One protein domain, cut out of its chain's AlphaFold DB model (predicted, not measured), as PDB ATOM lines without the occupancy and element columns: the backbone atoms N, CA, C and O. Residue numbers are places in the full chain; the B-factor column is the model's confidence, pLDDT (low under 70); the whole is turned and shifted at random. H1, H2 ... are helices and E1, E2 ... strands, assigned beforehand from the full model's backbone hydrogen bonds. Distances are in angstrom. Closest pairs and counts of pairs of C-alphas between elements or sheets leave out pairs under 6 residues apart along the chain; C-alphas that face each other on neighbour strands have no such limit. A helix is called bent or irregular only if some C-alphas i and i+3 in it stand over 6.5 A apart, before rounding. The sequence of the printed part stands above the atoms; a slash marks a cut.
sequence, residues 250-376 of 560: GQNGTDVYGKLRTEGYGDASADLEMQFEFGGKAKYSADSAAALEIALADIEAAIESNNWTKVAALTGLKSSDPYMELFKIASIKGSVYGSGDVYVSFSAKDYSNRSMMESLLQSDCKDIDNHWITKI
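What this domain is: This is residues 250 to 376 of the 560 residues of an uncharacterized protein of Fibrobacter sp. UWS1 (UniProt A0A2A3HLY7). A twisted wall of four antiparallel strands has two helices, H1 and H4, running along the strands over one face, H1 over the edge strand E3 and H4 over E2; the other face has no named helix over it. H2 folds back along H1, off the sheet, H3 leads straight into E3 at one end of the wall, and the short H5 only grazes the sheet. The printed part has 127 residues with five named helices and four named strands, in the order E1 E2 H1 H2 H3 E3 E4 H4 H5; the sheet's order is E1 E2 E4 E3, and the class is mixed, helices and strands. It is compact, with a radius of gyration of the C-alphas of 14.3 A, and spans 40 by 33 by 25 A.

How they stand to each other: E1, residues 256 to 263, and E2, residues 272 to 278, are an antiparallel hairpin at 160 degrees, with N 259 and O 275 2.9 A apart, within hydrogen-bond range. E2 is antiparallel to E4, residues 342 to 348, at 167 degrees, with N 346 and O 274 at 2.7 A. E4 forms a hairpin with E3, residues 330 to 336, at 163 degrees, with N 333 and O 345 at 2.8 A. H1, residues 286 to 304, is on the sheet at a height of 7.8 A, over E3 and along it at 18 degrees on the local plane; their closest C-alphas, of Glu 300 and Ile 332, are 6.1 A apart. H4, residues 351 to 364, is on the same face at a height of 9.1 A, over E2 and along it at 2 degrees on the local plane; its closest C-alphas to E2 are those of Tyr 351 and Leu 272, 6.2 A apart. H3, residues 322 to 329, is also on the sheet; H1, H3 and H4 make it two layers, helices on one face of a sheet. H3 and H4 only just touch, through residues 357 to 360 of H4, with 3 pairs of C-alphas within 8 A, the closest those of Pro 322 and Leu 360, 7.3 A. H2, residues 308 to 315, forms a helical hairpin with H1, touching its residues 295 to 303 at a shallow tilt of 11 degrees, opposite ways; the C-alphas of Ile 299 and Val 311 are closest, at 5.7 A. H5, residues 372 to 375, only just touches H2, with 3 pairs of C-alphas within 8 A, the closest those of Thr 315 and Trp 372, 7.3 A. H1 and H4 are apart. Every O i to N i+4 pair is within hydrogen-bond range in H1 and H2, against 2 of 4 in H3 and 8 of 10 in H4; H5 is too short for such a pair.

Where its parts are: E1 is 22.3 A long from C-alpha 256 at (131.463, 127.256, 141.009), and H1 is 27.3 A long from C-alpha 286 at (145.879, 134.577, 147.007). H4 is 20.3 A long and irregular, with C-alphas 352 and 355 7.3 A apart. H5 ends with C-alpha 375 at (140.679, 118.853, 147.763).

The domain as a whole: The two C-alphas farthest apart, of Asp 267 and Asp 287, are 41.1 A apart. The printed part has no cut and no long link. Its mean pLDDT is 84.7, with residues 251 to 254, 264 to 269, 280 to 284 and 338 to 339 under 70.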
ATOM      1  N   GLY A 250     127.297 125.376 140.967       74.69
ATOM      2  CA  GLY A 250     127.359 125.060 142.391       74.69
ATOM      3  C   GLY A 250     126.149 125.577 143.167       74.69
ATOM      4  O   GLY A 250     125.356 126.388 142.681       74.69
ATOM      5  N   GLN A 251     126.005 125.119 144.412       69.69
ATOM      6  CA  GLN A 251     124.832 125.394 145.253       69.69
ATOM      7  C   GLN A 251     124.654 126.885 145.576       69.69
ATOM      8  O   GLN A 251     123.533 127.330 145.827       69.69
ATOM      9  N   ASN A 252     125.742 127.660 145.566       66.12
ATOM     10  CA  ASN A 252     125.732 129.094 145.865       66.12
ATOM     11  C   ASN A 252     125.569 129.989 144.621       66.12
ATOM     12  O   ASN A 252     125.677 131.208 144.738       66.12
ATOM     13  N   GLY A 253     125.286 129.417 143.447       65.81
ATOM     14  CA  GLY A 253     125.321 130.151 142.181       65.81
ATOM     15  C   GLY A 253     126.752 130.281 141.657       65.81
ATOM     16  O   GLY A 253     127.600 129.465 141.997       65.81
ATOM     17  N   THR A 254     127.011 131.283 140.819       64.12
ATOM     18  CA  THR A 254     128.185 131.490 139.933       64.12
ATOM     19  C   THR A 254     129.600 131.269 140.502       64.12
ATOM     20  O   THR A 254     130.559 131.311 139.742       64.12
ATOM     21  N   ASP A 255     129.761 131.046 141.805       72.69
ATOM     22  CA  ASP A 255     131.045 130.788 142.466       72.69
ATOM     23  C   ASP A 255     131.688 129.465 142.029       72.69
ATOM     24  O   ASP A 255     132.897 129.296 142.133       72.69
ATOM     25  N   VAL A 256     130.909 128.489 141.574       75.75
ATOM     26  CA  VAL A 256     131.463 127.256 141.009       75.75
ATOM     27  C   VAL A 256     130.629 126.863 139.816       75.75
ATOM     28  O   VAL A 256     129.405 126.799 139.917       75.75
ATOM     29  N   TYR A 257     131.271 126.555 138.698       85.38
ATOM     30  CA  TYR A 257     130.573 125.953 137.578       85.38
ATOM     31  C   TYR A 257     131.456 124.982 136.818       85.38
ATOM     32  O   TYR A 257     132.683 125.057 136.852       85.38
ATOM     33  N   GLY A 258     130.801 124.060 136.125       85.88
ATOM     34  CA  GLY A 258     131.431 123.161 135.179       85.88
ATOM     35  C   GLY A 258     130.728 123.264 133.834       85.88
ATOM     36  O   GLY A 258     129.502 123.353 133.799       85.88
ATOM     37  N   LYS A 259     131.475 123.268 132.729       88.69
ATOM     38  CA  LYS A 259     130.910 123.255 131.372       88.69
ATOM     39  C   LYS A 259     131.728 122.381 130.433       88.69
ATOM     40  O   LYS A 259     132.950 122.389 130.474       88.69
ATOM     41  N   LEU A 260     131.046 121.633 129.582       87.44
ATOM     42  CA  LEU A 260     131.597 120.904 128.456       87.44
ATOM     43  C   LEU A 260     131.261 121.691 127.198       87.44
ATOM     44  O   LEU A 260     130.090 121.953 126.917       87.44
ATOM     45  N   ARG A 261     132.288 122.040 126.436       88.62
ATOM     46  CA  ARG A 261     132.169 122.732 125.161       88.62
ATOM     47  C   ARG A 261     133.008 122.048 124.092       88.62
ATOM     48  O   ARG A 261     133.893 121.257 124.399       88.62
ATOM     49  N   THR A 262     132.708 122.329 122.836       85.25
ATOM     50  CA  THR A 262     133.436 121.787 121.686       85.25
ATOM     51  C   THR A 262     133.873 122.914 120.761       85.25
ATOM     52  O   THR A 262     133.117 123.874 120.585       85.25
ATOM     53  N   GLU A 263     135.102 122.834 120.250       77.94
ATOM     54  CA  GLU A 263     135.662 123.839 119.347       77.94
ATOM     55  C   GLU A 263     135.089 123.650 117.943       77.94
ATOM     56  O   GLU A 263     135.205 122.581 117.350       77.94
ATOM     57  N   GLY A 264     134.484 124.691 117.380       66.06
ATOM     58  CA  GLY A 264     133.884 124.612 116.052       66.06
ATOM     59  C   GLY A 264     132.538 123.882 116.016       66.06
ATOM     60  O   GLY A 264     131.789 123.812 116.990       66.06
ATOM     61  N   TYR A 265     132.183 123.385 114.835       62.81
ATOM     62  CA  TYR A 265     130.803 123.051 114.462       62.81
ATOM     63  C   TYR A 265     130.305 121.672 114.878       62.81
ATOM     64  O   TYR A 265     129.436 121.106 114.216       62.81
ATOM     65  N   GLY A 266     130.852 121.116 115.959       53.09
ATOM     66  CA  GLY A 266     130.543 119.744 116.362       53.09
ATOM     67  C   GLY A 266     130.872 118.723 115.268       53.09
ATOM     68  O   GLY A 266     130.239 117.669 115.206       53.09
ATOM     69  N   ASP A 267     131.827 119.037 114.383       57.59
ATOM     70  CA  ASP A 267     132.382 118.033 113.487       57.59
ATOM     71  C   ASP A 267     133.199 117.016 114.300       57.59
ATOM     72  O   ASP A 267     133.636 117.278 115.419       57.59
ATOM     73  N   ALA A 268     133.397 115.814 113.762       54.06
ATOM     74  CA  ALA A 268     134.120 114.760 114.478       54.06
ATOM     75  C   ALA A 268     135.596 115.116 114.770       54.06
ATOM     76  O   ALA A 268     136.252 114.410 115.534       54.06
ATOM     77  N   SER A 269     136.128 116.183 114.161       62.09
ATOM     78  CA  SER A 269     137.477 116.700 114.414       62.09
ATOM     79  C   SER A 269     137.536 117.781 115.490       62.09
ATOM     80  O   SER A 269     138.639 118.192 115.844       62.09
ATOM     81  N   ALA A 270     136.390 118.218 116.008       71.81
ATOM     82  CA  ALA A 270     136.298 119.238 117.031       71.81
ATOM     83  C   ALA A 270     136.956 118.767 118.333       71.81
ATOM     84  O   ALA A 270     136.656 117.686 118.853       71.81
ATOM     85  N   ASP A 271     137.836 119.602 118.881       84.38
ATOM     86  CA  ASP A 271     138.392 119.377 120.207       84.38
ATOM     87  C   ASP A 271     137.276 119.566 121.252       84.38
ATOM     88  O   ASP A 271     136.412 120.445 121.143       84.38
ATOM     89  N   LEU A 272     137.264 118.702 122.264       87.50
ATOM     90  CA  LEU A 272     136.366 118.792 123.408       87.50
ATOM     91  C   LEU A 272     137.099 119.457 124.562       87.50
ATOM     92  O   LEU A 272     138.230 119.102 124.895       87.50
ATOM     93  N   GLU A 273     136.423 120.384 125.221       90.81
ATOM     94  CA  GLU A 273     136.950 121.080 126.379       90.81
ATOM     95  C   GLU A 273     135.952 121.004 127.534       90.81
ATOM     96  O   GLU A 273     134.861 121.568 127.481       90.81
ATOM     97  N   MET A 274     136.331 120.294 128.594       90.31
ATOM     98  CA  MET A 274     135.610 120.286 129.863       90.31
ATOM     99  C   MET A 274     136.291 121.249 130.822       90.31
ATOM    100  O   MET A 274     137.490 121.162 131.059       90.31
ATOM    101  N   GLN A 275     135.527 122.168 131.382       90.12
ATOM    102  CA  GLN A 275     136.021 123.267 132.189       90.12
ATOM    103  C   GLN A 275     135.357 123.267 133.537       90.12
ATOM    104  O   GLN A 275     134.170 122.979 133.644       90.12
ATOM    105  N   PHE A 276     136.128 123.680 134.526       87.50
ATOM    106  CA  PHE A 276     135.672 123.975 135.861       87.50
ATOM    107  C   PHE A 276     136.207 125.343 136.248       87.50
ATOM    108  O   PHE A 276     137.414 125.585 136.200       87.50
ATOM    109  N   GLU A 277     135.310 126.227 136.654       87.69
ATOM    110  CA  GLU A 277     135.673 127.494 137.265       87.69
ATOM    111  C   GLU A 277     135.253 127.465 138.729       87.69
ATOM    112  O   GLU A 277     134.134 127.086 139.074       87.69
ATOM    113  N   PHE A 278     136.183 127.853 139.588       83.12
ATOM    114  CA  PHE A 278     136.003 128.001 141.021       83.12
ATOM    115  C   PHE A 278     136.266 129.470 141.348       83.12
ATOM    116  O   PHE A 278     137.393 129.876 141.643       83.12
ATOM    117  N   GLY A 279     135.214 130.264 141.223       74.69
ATOM    118  CA  GLY A 279     135.177 131.673 141.553       74.69
ATOM    119  C   GLY A 279     135.012 131.952 143.048       74.69
ATOM    120  O   GLY A 279     134.561 131.130 143.852       74.69
ATOM    121  N   GLY A 280     135.380 133.174 143.419       61.66
ATOM    122  CA  GLY A 280     135.103 133.751 144.725       61.66
ATOM    123  C   GLY A 280     136.264 133.643 145.715       61.66
ATOM    124  O   GLY A 280     136.744 132.568 146.077       61.66
ATOM    125  N   LYS A 281     136.622 134.795 146.302       54.31
ATOM    126  CA  LYS A 281     137.603 134.938 147.404       54.31
ATOM    127  C   LYS A 281     137.335 134.047 148.624       54.31
ATOM    128  O   LYS A 281     138.173 133.965 149.517       54.31
ATOM    129  N   ALA A 282     136.144 133.455 148.715       49.53
ATOM    130  CA  ALA A 282     135.766 132.558 149.794       49.53
ATOM    131  C   ALA A 282     136.446 131.183 149.691       49.53
ATOM    132  O   ALA A 282     136.614 130.542 150.728       49.53
ATOM    133  N   LYS A 283     136.840 130.737 148.484       63.53
ATOM    134  CA  LYS A 283     137.357 129.376 148.272       63.53
ATOM    135  C   LYS A 283     138.884 129.294 148.339       63.53
ATOM    136  O   LYS A 283     139.404 128.401 149.003       63.53
ATOM    137  N   TYR A 284     139.596 130.267 147.765       69.00
ATOM    138  CA  TYR A 284     141.059 130.337 147.824       69.00
ATOM    139  C   TYR A 284     141.552 131.726 148.238       69.00
ATOM    140  O   TYR A 284     141.121 132.752 147.716       69.00
ATOM    141  N   SER A 285     142.500 131.763 149.179       75.44
ATOM    142  CA  SER A 285     143.324 132.958 149.397       75.44
ATOM    143  C   SER A 285     144.285 133.155 148.215       75.44
ATOM    144  O   SER A 285     144.525 132.209 147.470       75.44
ATOM    145  N   ALA A 286     144.884 134.341 148.062       76.12
ATOM    146  CA  ALA A 286     145.879 134.577 147.007       76.12
ATOM    147  C   ALA A 286     147.038 133.560 147.060       76.12
ATOM    148  O   ALA A 286     147.435 133.019 146.030       76.12
ATOM    149  N   ASP A 287     147.513 133.231 148.265       79.56
ATOM    150  CA  ASP A 287     148.578 132.242 148.462       79.56
ATOM    151  C   ASP A 287     148.104 130.820 148.129       79.56
ATOM    152  O   ASP A 287     148.847 130.030 147.551       79.56
ATOM    153  N   SER A 288     146.849 130.492 148.456       80.75
ATOM    154  CA  SER A 288     146.251 129.193 148.126       80.75
ATOM    155  C   SER A 288     146.020 129.034 146.623       80.75
ATOM    156  O   SER A 288     146.223 127.949 146.093       80.75
ATOM    157  N   ALA A 289     145.633 130.104 145.930       81.19
ATOM    158  CA  ALA A 289     145.447 130.079 144.487       81.19
ATOM    159  C   ALA A 289     146.796 129.897 143.768       81.19
ATOM    160  O   ALA A 289     146.921 129.017 142.923       81.19
ATOM    161  N   ALA A 290     147.841 130.618 144.191       82.75
ATOM    162  CA  ALA A 290     149.197 130.425 143.671       82.75
ATOM    163  C   ALA A 290     149.743 129.008 143.940       82.75
ATOM    164  O   ALA A 290     150.378 128.408 143.077       82.75
ATOM    165  N   ALA A 291     149.481 128.442 145.125       86.88
ATOM    166  CA  ALA A 291     149.858 127.059 145.426       86.88
ATOM    167  C   ALA A 291     149.121 126.050 144.532       86.88
ATOM    168  O   ALA A 291     149.706 125.049 144.123       86.88
ATOM    169  N   LEU A 292     147.852 126.312 144.215       86.81
ATOM    170  CA  LEU A 292     147.064 125.464 143.328       86.81
ATOM    171  C   LEU A 292     147.569 125.529 141.883       86.81
ATOM    172  O   LEU A 292     147.648 124.495 141.233       86.81
ATOM    173  N   GLU A 293     147.973 126.705 141.403       87.56
ATOM    174  CA  GLU A 293     148.601 126.859 140.084       87.56
ATOM    175  C   GLU A 293     149.865 125.993 139.958       87.56
ATOM    176  O   GLU A 293     150.027 125.265 138.980       87.56
ATOM    177  N   ILE A 294     150.717 125.988 140.992       90.00
ATOM    178  CA  ILE A 294     151.908 125.125 141.052       90.00
ATOM    179  C   ILE A 294     151.508 123.643 141.051       90.00
ATOM    180  O   ILE A 294     152.082 122.854 140.302       90.00
ATOM    181  N   ALA A 295     150.511 123.259 141.853       91.19
ATOM    182  CA  ALA A 295     150.044 121.876 141.914       91.19
ATOM    183  C   ALA A 295     149.481 121.390 140.566       91.19
ATOM    184  O   ALA A 295     149.744 120.257 140.163       91.19
ATOM    185  N   LEU A 296     148.747 122.243 139.845       91.50
ATOM    186  CA  LEU A 296     148.227 121.936 138.511       91.50
ATOM    187  C   LEU A 296     149.356 121.778 137.485       91.50
ATOM    188  O   LEU A 296     149.319 120.829 136.703       91.50
ATOM    189  N   ALA A 297     150.393 122.621 137.538       92.38
ATOM    190  CA  ALA A 297     151.578 122.475 136.691       92.38
ATOM    191  C   ALA A 297     152.350 121.170 136.982       92.38
ATOM    192  O   ALA A 297     152.822 120.494 136.067       92.38
ATOM    193  N   ASP A 298     152.444 120.764 138.252       93.94
ATOM    194  CA  ASP A 298     153.060 119.489 138.637       93.94
ATOM    195  C   ASP A 298     152.251 118.272 138.158       93.94
ATOM    196  O   ASP A 298     152.842 117.242 137.799       93.94
ATOM    197  N   ILE A 299     150.916 118.378 138.153       94.19
ATOM    198  CA  ILE A 299     150.010 117.369 137.586       94.19
ATOM    199  C   ILE A 299     150.213 117.286 136.070       94.19
ATOM    200  O   ILE A 299     150.403 116.185 135.557       94.19
ATOM    201  N   GLU A 300     150.242 118.421 135.368       94.88
ATOM    202  CA  GLU A 300     150.492 118.489 133.922       94.88
ATOM    203  C   GLU A 300     151.823 117.814 133.557       94.88
ATOM    204  O   GLU A 300     151.850 116.882 132.754       94.88
ATOM    205  N   ALA A 301     152.914 118.153 134.249       95.56
ATOM    206  CA  ALA A 301     154.219 117.523 134.036       95.56
ATOM    207  C   ALA A 301     154.215 116.004 134.332       95.56
ATOM    208  O   ALA A 301     154.941 115.215 133.710       95.56
ATOM    209  N   ALA A 302     153.412 115.554 135.303       96.31
ATOM    210  CA  ALA A 302     153.240 114.129 135.588       96.31
ATOM    211  C   ALA A 302     152.467 113.402 134.472       96.31
ATOM    212  O   ALA A 302     152.817 112.266 134.144       96.31
ATOM    213  N   ILE A 303     151.470 114.057 133.869       95.56
ATOM    214  CA  ILE A 303     150.721 113.552 132.709       95.56
ATOM    215  C   ILE A 303     151.644 113.443 131.491       95.56
ATOM    216  O   ILE A 303     151.736 112.370 130.896       95.56
ATOM    217  N   GLU A 304     152.407 114.492 131.171       95.12
ATOM    218  CA  GLU A 304     153.346 114.502 130.034       95.12
ATOM    219  C   GLU A 304     154.412 113.397 130.134       95.12
ATOM    220  O   GLU A 304     154.832 112.813 129.132       95.12
ATOM    221  N   SER A 305     154.830 113.066 131.358       96.44
ATOM    222  CA  SER A 305     155.776 111.977 131.631       96.44
ATOM    223  C   SER A 305     155.125 110.592 131.760       96.44
ATOM    224  O   SER A 305     155.830 109.617 132.027       96.44
ATOM    225  N   ASN A 306     153.808 110.474 131.547       96.44
ATOM    226  CA  ASN A 306     153.012 109.252 131.724       96.44
ATOM    227  C   ASN A 306     153.168 108.612 133.122       96.44
ATOM    228  O   ASN A 306     153.100 107.390 133.281       96.44
ATOM    229  N   ASN A 307     153.406 109.423 134.160       97.38
ATOM    230  CA  ASN A 307     153.604 108.952 135.529       97.38
ATOM    231  C   ASN A 307     152.283 108.956 136.312       97.38
ATOM    232  O   ASN A 307     152.055 109.781 137.198       97.38
ATOM    233  N   TRP A 308     151.414 107.992 136.004       95.81
ATOM    234  CA  TRP A 308     150.063 107.900 136.574       95.81
ATOM    235  C   TRP A 308     150.041 107.709 138.095       95.81
ATOM    236  O   TRP A 308     149.120 108.175 138.760       95.81
ATOM    237  N   THR A 309     151.073 107.085 138.669       96.00
ATOM    238  CA  THR A 309     151.227 106.982 140.128       96.00
ATOM    239  C   THR A 309     151.449 108.358 140.757       96.00
ATOM    240  O   THR A 309     150.875 108.652 141.802       96.00
ATOM    241  N   LYS A 310     152.253 109.217 140.113       96.25
ATOM    242  CA  LYS A 310     152.458 110.599 140.561       96.25
ATOM    243  C   LYS A 310     151.187 111.433 140.380       96.25
ATOM    244  O   LYS A 310     150.843 112.168 141.297       96.25
ATOM    245  N   VAL A 311     150.461 111.274 139.268       95.69
ATOM    246  CA  VAL A 311     149.156 111.938 139.057       95.69
ATOM    247  C   VAL A 311     148.170 111.565 140.170       95.69
ATOM    248  O   VAL A 311     147.598 112.451 140.800       95.69
ATOM    249  N   ALA A 312     148.027 110.276 140.486       94.75
ATOM    250  CA  ALA A 312     147.165 109.812 141.576       94.75
ATOM    251  C   ALA A 312     147.589 110.389 142.941       94.75
ATOM    252  O   ALA A 312     146.750 110.825 143.723       94.75
ATOM    253  N   ALA A 313     148.897 110.452 143.217       94.44
ATOM    254  CA  ALA A 313     149.413 111.027 144.459       94.44
ATOM    255  C   ALA A 313     149.152 112.541 144.576       94.44
ATOM    256  O   ALA A 313     148.800 113.007 145.657       94.44
ATOM    257  N   LEU A 314     149.308 113.299 143.485       93.44
ATOM    258  CA  LEU A 314     149.093 114.752 143.459       93.44
ATOM    259  C   LEU A 314     147.608 115.131 143.538       93.44
ATOM    260  O   LEU A 314     147.254 116.122 144.170       93.44
ATOM    261  N   THR A 315     146.739 114.343 142.907       93.00
ATOM    262  CA  THR A 315     145.288 114.593 142.870       93.00
ATOM    263  C   THR A 315     144.544 113.992 144.064       93.00
ATOM    264  O   THR A 315     143.426 114.403 144.364       93.00
ATOM    265  N   GLY A 316     145.137 113.005 144.746       93.69
ATOM    266  CA  GLY A 316     144.473 112.211 145.785       93.69
ATOM    267  C   GLY A 316     143.457 111.198 145.240       93.69
ATOM    268  O   GLY A 316     142.755 110.553 146.024       93.69
ATOM    269  N   LEU A 317     143.366 111.044 143.916       93.94
ATOM    270  CA  LEU A 317     142.442 110.124 143.262       93.94
ATOM    271  C   LEU A 317     142.964 108.685 143.305       93.94
ATOM    272  O   LEU A 317     144.168 108.415 143.261       93.94
ATOM    273  N   LYS A 318     142.040 107.722 143.370       94.69
ATOM    274  CA  LYS A 318     142.385 106.299 143.250       94.69
ATOM    275  C   LYS A 318     142.712 105.979 141.793       94.69
ATOM    276  O   LYS A 318     142.142 106.565 140.886       94.69
ATOM    277  N   SER A 319     143.545 104.968 141.550       91.94
ATOM    278  CA  SER A 319     143.846 104.509 140.182       91.94
ATOM    279  C   SER A 319     142.618 104.024 139.401       91.94
ATOM    280  O   SER A 319     142.661 103.981 138.179       91.94
ATOM    281  N   SER A 320     141.545 103.644 140.102       93.44
ATOM    282  CA  SER A 320     140.258 103.246 139.526       93.44
ATOM    283  C   SER A 320     139.295 104.416 139.299       93.44
ATOM    284  O   SER A 320     138.149 104.177 138.927       93.44
ATOM    285  N   ASP A 321     139.692 105.645 139.633       95.12
ATOM    286  CA  ASP A 321     138.837 106.814 139.473       95.12
ATOM    287  C   ASP A 321     138.660 107.145 137.979       95.12
ATOM    288  O   ASP A 321     139.656 107.160 137.252       95.12
ATOM    289  N   PRO A 322     137.435 107.415 137.497       93.94
ATOM    290  CA  PRO A 322     137.179 107.780 136.103       93.94
ATOM    291  C   PRO A 322     138.031 108.949 135.571       93.94
ATOM    292  O   PRO A 322     138.402 108.950 134.395       93.94
ATOM    293  N   TYR A 323     138.425 109.901 136.424       94.56
ATOM    294  CA  TYR A 323     139.335 110.985 136.044       94.56
ATOM    295  C   TYR A 323     140.734 110.494 135.649       94.56
ATOM    296  O   TYR A 323     141.401 111.121 134.827       94.56
ATOM    297  N   MET A 324     141.174 109.343 136.168       96.50
ATOM    298  CA  MET A 324     142.454 108.744 135.780       96.50
ATOM    299  C   MET A 324     142.475 108.286 134.325       96.50
ATOM    300  O   MET A 324     143.543 108.288 133.718       96.50
ATOM    301  N   GLU A 325     141.328 107.920 133.749       95.31
ATOM    302  CA  GLU A 325     141.235 107.671 132.310       95.31
ATOM    303  C   GLU A 325     141.233 108.988 131.526       95.31
ATOM    304  O   GLU A 325     141.868 109.063 130.476       95.31
ATOM    305  N   LEU A 326     140.609 110.049 132.059       94.38
ATOM    306  CA  LEU A 326     140.578 111.356 131.396       94.38
ATOM    307  C   LEU A 326     141.991 111.920 131.235       94.38
ATOM    308  O   LEU A 326     142.353 112.365 130.151       94.38
ATOM    309  N   PHE A 327     142.820 111.830 132.276       95.50
ATOM    310  CA  PHE A 327     144.212 112.288 132.230       95.50
ATOM    311  C   PHE A 327     145.071 111.589 131.168       95.50
ATOM    312  O   PHE A 327     146.118 112.111 130.798       95.50
ATOM    313  N   LYS A 328     144.663 110.415 130.671       94.62
ATOM    314  CA  LYS A 328     145.392 109.710 129.604       94.62
ATOM    315  C   LYS A 328     145.074 110.246 128.212       94.62
ATOM    316  O   LYS A 328     145.854 110.014 127.292       94.62
ATOM    317  N   ILE A 329     143.927 110.904 128.052       93.38
ATOM    318  CA  ILE A 329     143.404 111.358 126.756       93.38
ATOM    319  C   ILE A 329     143.294 112.883 126.652       93.38
ATOM    320  O   ILE A 329     143.205 113.409 125.544       93.38
ATOM    321  N   ALA A 330     143.319 113.588 127.784       91.81
ATOM    322  CA  ALA A 330     143.166 115.030 127.861       91.81
ATOM    323  C   ALA A 330     144.435 115.713 128.384       91.81
ATOM    324  O   ALA A 330     145.103 115.232 129.299       91.81
ATOM    325  N   SER A 331     144.717 116.886 127.829       90.88
ATOM    326  CA  SER A 331     145.626 117.864 128.426       90.88
ATOM    327  C   SER A 331     144.894 118.656 129.507       90.88
ATOM    328  O   SER A 331     143.698 118.913 129.376       90.88
ATOM    329  N   ILE A 332     145.600 119.044 130.567       93.06
ATOM    330  CA  ILE A 332     145.066 119.905 131.624       93.06
ATOM    331  C   ILE A 332     145.717 121.282 131.530       93.06
ATOM    332  O   ILE A 332     146.920 121.376 131.325       93.06
ATOM    333  N   LYS A 333     144.934 122.348 131.696       90.06
ATOM    334  CA  LYS A 333     145.441 123.713 131.862       90.06
ATOM    335  C   LYS A 333     144.760 124.376 133.045       90.06
ATOM    336  O   LYS A 333     143.533 124.344 133.145       90.06
ATOM    337  N   GLY A 334     145.558 124.991 133.909       87.25
ATOM    338  CA  GLY A 334     145.098 125.802 135.030       87.25
ATOM    339  C   GLY A 334     145.467 127.268 134.846       87.25
ATOM    340  O   GLY A 334     146.557 127.570 134.365       87.25
ATOM    341  N   SER A 335     144.589 128.182 135.246       85.62
ATOM    342  CA  SER A 335     144.906 129.603 135.380       85.62
ATOM    343  C   SER A 335     144.295 130.182 136.651       85.62
ATOM    344  O   SER A 335     143.235 129.758 137.114       85.62
ATOM    345  N   VAL A 336     144.988 131.164 137.223       81.56
ATOM    346  CA  VAL A 336     144.531 131.916 138.392       81.56
ATOM    347  C   VAL A 336     144.405 133.381 138.009       81.56
ATOM    348  O   VAL A 336     145.363 134.008 137.552       81.56
ATOM    349  N   TYR A 337     143.220 133.947 138.210       80.12
ATOM    350  CA  TYR A 337     142.977 135.364 137.980       80.12
ATOM    351  C   TYR A 337     143.244 136.170 139.256       80.12
ATOM    352  O   TYR A 337     143.085 135.684 140.374       80.12
ATOM    353  N   GLY A 338     143.636 137.442 139.112       68.44
ATOM    354  CA  GLY A 338     143.993 138.315 140.245       68.44
ATOM    355  C   GLY A 338     142.867 138.558 141.265       68.44
ATOM    356  O   GLY A 338     143.111 139.101 142.343       68.44
ATOM    357  N   SER A 339     141.637 138.157 140.943       68.00
ATOM    358  CA  SER A 339     140.473 138.100 141.832       68.00
ATOM    359  C   SER A 339     140.508 136.936 142.834       68.00
ATOM    360  O   SER A 339     139.781 137.000 143.829       68.00
ATOM    361  N   GLY A 340     141.379 135.940 142.629       72.31
ATOM    362  CA  GLY A 340     141.410 134.669 143.360       72.31
ATOM    363  C   GLY A 340     140.606 133.554 142.685       72.31
ATOM    364  O   GLY A 340     140.501 132.471 143.253       72.31
ATOM    365  N   ASP A 341     140.055 133.818 141.498       81.81
ATOM    366  CA  ASP A 341     139.283 132.840 140.738       81.81
ATOM    367  C   ASP A 341     140.232 131.842 140.077       81.81
ATOM    368  O   ASP A 341     141.254 132.219 139.491       81.81
ATOM    369  N   VAL A 342     139.887 130.565 140.194       84.25
ATOM    370  CA  VAL A 342     140.666 129.459 139.651       84.25
ATOM    371  C   VAL A 342     139.895 128.857 138.497       84.25
ATOM    372  O   VAL A 342     138.745 128.452 138.648       84.25
ATOM    373  N   TYR A 343     140.561 128.734 137.364       88.44
ATOM    374  CA  TYR A 343     140.019 128.106 136.178       88.44
ATOM    375  C   TYR A 343     140.853 126.874 135.835       88.44
ATOM    376  O   TYR A 343     142.080 126.940 135.758       88.44
ATOM    377  N   VAL A 344     140.188 125.737 135.645       89.75
ATOM    378  CA  VAL A 344     140.807 124.471 135.250       89.75
ATOM    379  C   VAL A 344     140.082 123.935 134.028       89.75
ATOM    380  O   VAL A 344     138.861 123.831 134.013       89.75
ATOM    381  N   SER A 345     140.834 123.567 132.999       92.06
ATOM    382  CA  SER A 345     140.299 123.029 131.750       92.06
ATOM    383  C   SER A 345     140.990 121.727 131.376       92.06
ATOM    384  O   SER A 345     142.202 121.586 131.525       92.06
ATOM    385  N   PHE A 346     140.195 120.782 130.887       92.06
ATOM    386  CA  PHE A 346     140.601 119.513 130.311       92.06
ATOM    387  C   PHE A 346     140.278 119.560 128.827       92.06
ATOM    388  O   PHE A 346     139.108 119.650 128.458       92.06
ATOM    389  N   SER A 347     141.298 119.498 127.980       91.44
ATOM    390  CA  SER A 347     141.137 119.495 126.530       91.44
ATOM    391  C   SER A 347     141.518 118.131 125.977       91.44
ATOM    392  O   SER A 347     142.677 117.714 126.081       91.44
ATOM    393  N   ALA A 348     140.530 117.437 125.420       89.75
ATOM    394  CA  ALA A 348     140.689 116.168 124.732       89.75
ATOM    395  C   ALA A 348     140.478 116.379 123.235       89.75
ATOM    396  O   ALA A 348     139.571 117.096 122.813       89.75
ATOM    397  N   LYS A 349     141.304 115.714 122.431       85.69
ATOM    398  CA  LYS A 349     141.074 115.643 120.989       85.69
ATOM    399  C   LYS A 349     140.004 114.605 120.698       85.69
ATOM    400  O   LYS A 349     139.903 113.630 121.443       85.69
ATOM    401  N   ASP A 350     139.313 114.776 119.576       79.81
ATOM    402  CA  ASP A 350     138.294 113.857 119.057       79.81
ATOM    403  C   ASP A 350     136.992 113.833 119.878       79.81
ATOM    404  O   ASP A 350     136.948 113.517 121.074       79.81
ATOM    405  N   TYR A 351     135.898 114.113 119.171       79.75
ATOM    406  CA  TYR A 351     134.537 114.124 119.690       79.75
ATOM    407  C   TYR A 351     134.086 112.765 120.256       79.75
ATOM    408  O   TYR A 351     133.150 112.702 121.056       79.75
ATOM    409  N   SER A 352     134.758 111.663 119.899       84.12
ATOM    410  CA  SER A 352     134.479 110.320 120.426       84.12
ATOM    411  C   SER A 352     134.566 110.229 121.958       84.12
ATOM    412  O   SER A 352     133.879 109.408 122.569       84.12
ATOM    413  N   ASN A 353     135.323 111.127 122.597       86.62
ATOM    414  CA  ASN A 353     135.454 111.203 124.054       86.62
ATOM    415  C   ASN A 353     134.276 111.905 124.753       86.62
ATOM    416  O   ASN A 353     134.217 111.925 125.987       86.62
ATOM    417  N   ARG A 354     133.308 112.444 123.994       87.19
ATOM    418  CA  ARG A 354     132.175 113.212 124.530       87.19
ATOM    419  C   ARG A 354     131.425 112.453 125.611       87.19
ATOM    420  O   ARG A 354     131.236 112.992 126.692       87.19
ATOM    421  N   SER A 355     131.008 111.217 125.337       87.62
ATOM    422  CA  SER A 355     130.165 110.453 126.268       87.62
ATOM    423  C   SER A 355     130.834 110.268 127.635       87.62
ATOM    424  O   SER A 355     130.181 110.391 128.670       87.62
ATOM    425  N   MET A 356     132.150 110.048 127.644       92.38
ATOM    426  CA  MET A 356     132.927 109.943 128.873       92.38
ATOM    427  C   MET A 356     132.992 111.283 129.618       92.38
ATOM    428  O   MET A 356     132.695 111.324 130.810       92.38
ATOM    429  N   MET A 357     133.358 112.373 128.937       91.44
ATOM    430  CA  MET A 357     133.474 113.703 129.558       91.44
ATOM    431  C   MET A 357     132.121 114.225 130.052       91.44
ATOM    432  O   MET A 357     132.032 114.785 131.139       91.44
ATOM    433  N   GLU A 358     131.053 113.983 129.294       87.62
ATOM    434  CA  GLU A 358     129.685 114.330 129.668       87.62
ATOM    435  C   GLU A 358     129.241 113.548 130.913       87.62
ATOM    436  O   GLU A 358     128.715 114.145 131.849       87.62
ATOM    437  N   SER A 359     129.543 112.246 130.992       88.25
ATOM    438  CA  SER A 359     129.254 111.435 132.183       88.25
ATOM    439  C   SER A 359     130.048 111.873 133.418       88.25
ATOM    440  O   SER A 359     129.505 111.820 134.525       88.25
ATOM    441  N   LEU A 360     131.316 112.267 133.256       91.81
ATOM    442  CA  LEU A 360     132.132 112.812 134.348       91.81
ATOM    443  C   LEU A 360     131.502 114.096 134.875       91.81
ATOM    444  O   LEU A 360     131.163 114.180 136.055       91.81
ATOM    445  N   LEU A 361     131.248 115.044 133.973       88.69
ATOM    446  CA  LEU A 361     130.678 116.331 134.330       88.69
ATOM    447  C   LEU A 361     129.304 116.166 134.988       88.69
ATOM    448  O   LEU A 361     129.078 116.724 136.053       88.69
ATOM    449  N   GLN A 362     128.416 115.331 134.438       85.31
ATOM    450  CA  GLN A 362     127.119 115.001 135.047       85.31
ATOM    451  C   GLN A 362     127.246 114.436 136.469       85.31
ATOM    452  O   GLN A 362     126.428 114.755 137.335       85.31
ATOM    453  N   SER A 363     128.251 113.592 136.720       86.38
ATOM    454  CA  SER A 363     128.521 113.061 138.057       86.38
ATOM    455  C   SER A 363     128.926 114.176 139.017       86.38
ATOM    456  O   SER A 363     128.369 114.268 140.113       86.38
ATOM    457  N   ASP A 364     129.841 115.048 138.596       86.69
ATOM    458  CA  ASP A 364     130.315 116.160 139.420       86.69
ATOM    459  C   ASP A 364     129.239 117.203 139.664       86.69
ATOM    460  O   ASP A 364     129.179 117.775 140.743       86.69
ATOM    461  N   CYS A 365     128.317 117.395 138.726       82.69
ATOM    462  CA  CYS A 365     127.201 118.317 138.889       82.69
ATOM    463  C   CYS A 365     126.300 118.014 140.087       82.69
ATOM    464  O   CYS A 365     125.595 118.907 140.552       82.69
ATOM    465  N   LYS A 366     126.322 116.785 140.615       81.56
ATOM    466  CA  LYS A 366     125.598 116.449 141.848       81.56
ATOM    467  C   LYS A 366     126.202 117.123 143.080       81.56
ATOM    468  O   LYS A 366     125.472 117.374 144.035       81.56
ATOM    469  N   ASP A 367     127.506 117.390 143.067       81.69
ATOM    470  CA  ASP A 367     128.243 117.922 144.215       81.69
ATOM    471  C   ASP A 367     129.513 118.686 143.792       81.69
ATOM    472  O   ASP A 367     130.618 118.456 144.292       81.69
ATOM    473  N   ILE A 368     129.363 119.606 142.835       83.00
ATOM    474  CA  ILE A 368     130.499 120.301 142.207       83.00
ATOM    475  C   ILE A 368     131.262 121.176 143.211       83.00
ATOM    476  O   ILE A 368     132.459 121.433 143.070       83.00
ATOM    477  N   ASP A 369     130.598 121.584 144.292       81.06
ATOM    478  CA  ASP A 369     131.226 122.315 145.386       81.06
ATOM    479  C   ASP A 369     132.310 121.500 146.101       81.06
ATOM    480  O   ASP A 369     133.285 122.096 146.572       81.06
ATOM    481  N   ASN A 370     132.173 120.170 146.115       83.88
ATOM    482  CA  ASN A 370     133.103 119.208 146.706       83.88
ATOM    483  C   ASN A 370     133.945 118.459 145.656       83.88
ATOM    484  O   ASN A 370     134.467 117.370 145.945       83.88
ATOM    485  N   HIS A 371     134.093 119.031 144.460       89.50
ATOM    486  CA  HIS A 371     134.923 118.485 143.392       89.50
ATOM    487  C   HIS A 371     136.357 118.189 143.870       89.50
ATOM    488  O   HIS A 371     136.902 118.877 144.731       89.50
ATOM    489  N   TRP A 372     137.016 117.169 143.316       89.88
ATOM    490  CA  TRP A 372     138.341 116.747 143.798       89.88
ATOM    491  C   TRP A 372     139.412 117.842 143.667       89.88
ATOM    492  O   TRP A 372     140.308 117.916 144.506       89.88
ATOM    493  N   ILE A 373     139.282 118.747 142.685       87.94
ATOM    494  CA  ILE A 373     140.175 119.911 142.521       87.94
ATOM    495  C   ILE A 373     140.195 120.763 143.797       87.94
ATOM    496  O   ILE A 373     141.245 121.254 144.211       87.94
ATOM    497  N   THR A 374     139.058 120.872 144.491       83.69
ATOM    498  CA  THR A 374     138.962 121.642 145.737       83.69
ATOM    499  C   THR A 374     139.606 120.948 146.931       83.69
ATOM    500  O   THR A 374     139.686 121.527 148.012       83.69
ATOM    501  N   LYS A 375     140.056 119.705 146.748       85.50
ATOM    502  CA  LYS A 375     140.679 118.853 147.763       85.50
ATOM    503  C   LYS A 375     142.161 118.604 147.482       85.50
ATOM    504  O   LYS A 375     142.790 117.882 148.256       85.50
ATOM    505  N   ILE A 376     142.720 119.190 146.415       85.25
ATOM    506  CA  ILE A 376     144.149 119.076 146.110       85.25
ATOM    507  C   ILE A 376     144.946 119.597 147.319       85.25
ATOM    508  O   ILE A 376     144.712 120.724 147.767       85.25
TER     509      ILE A 376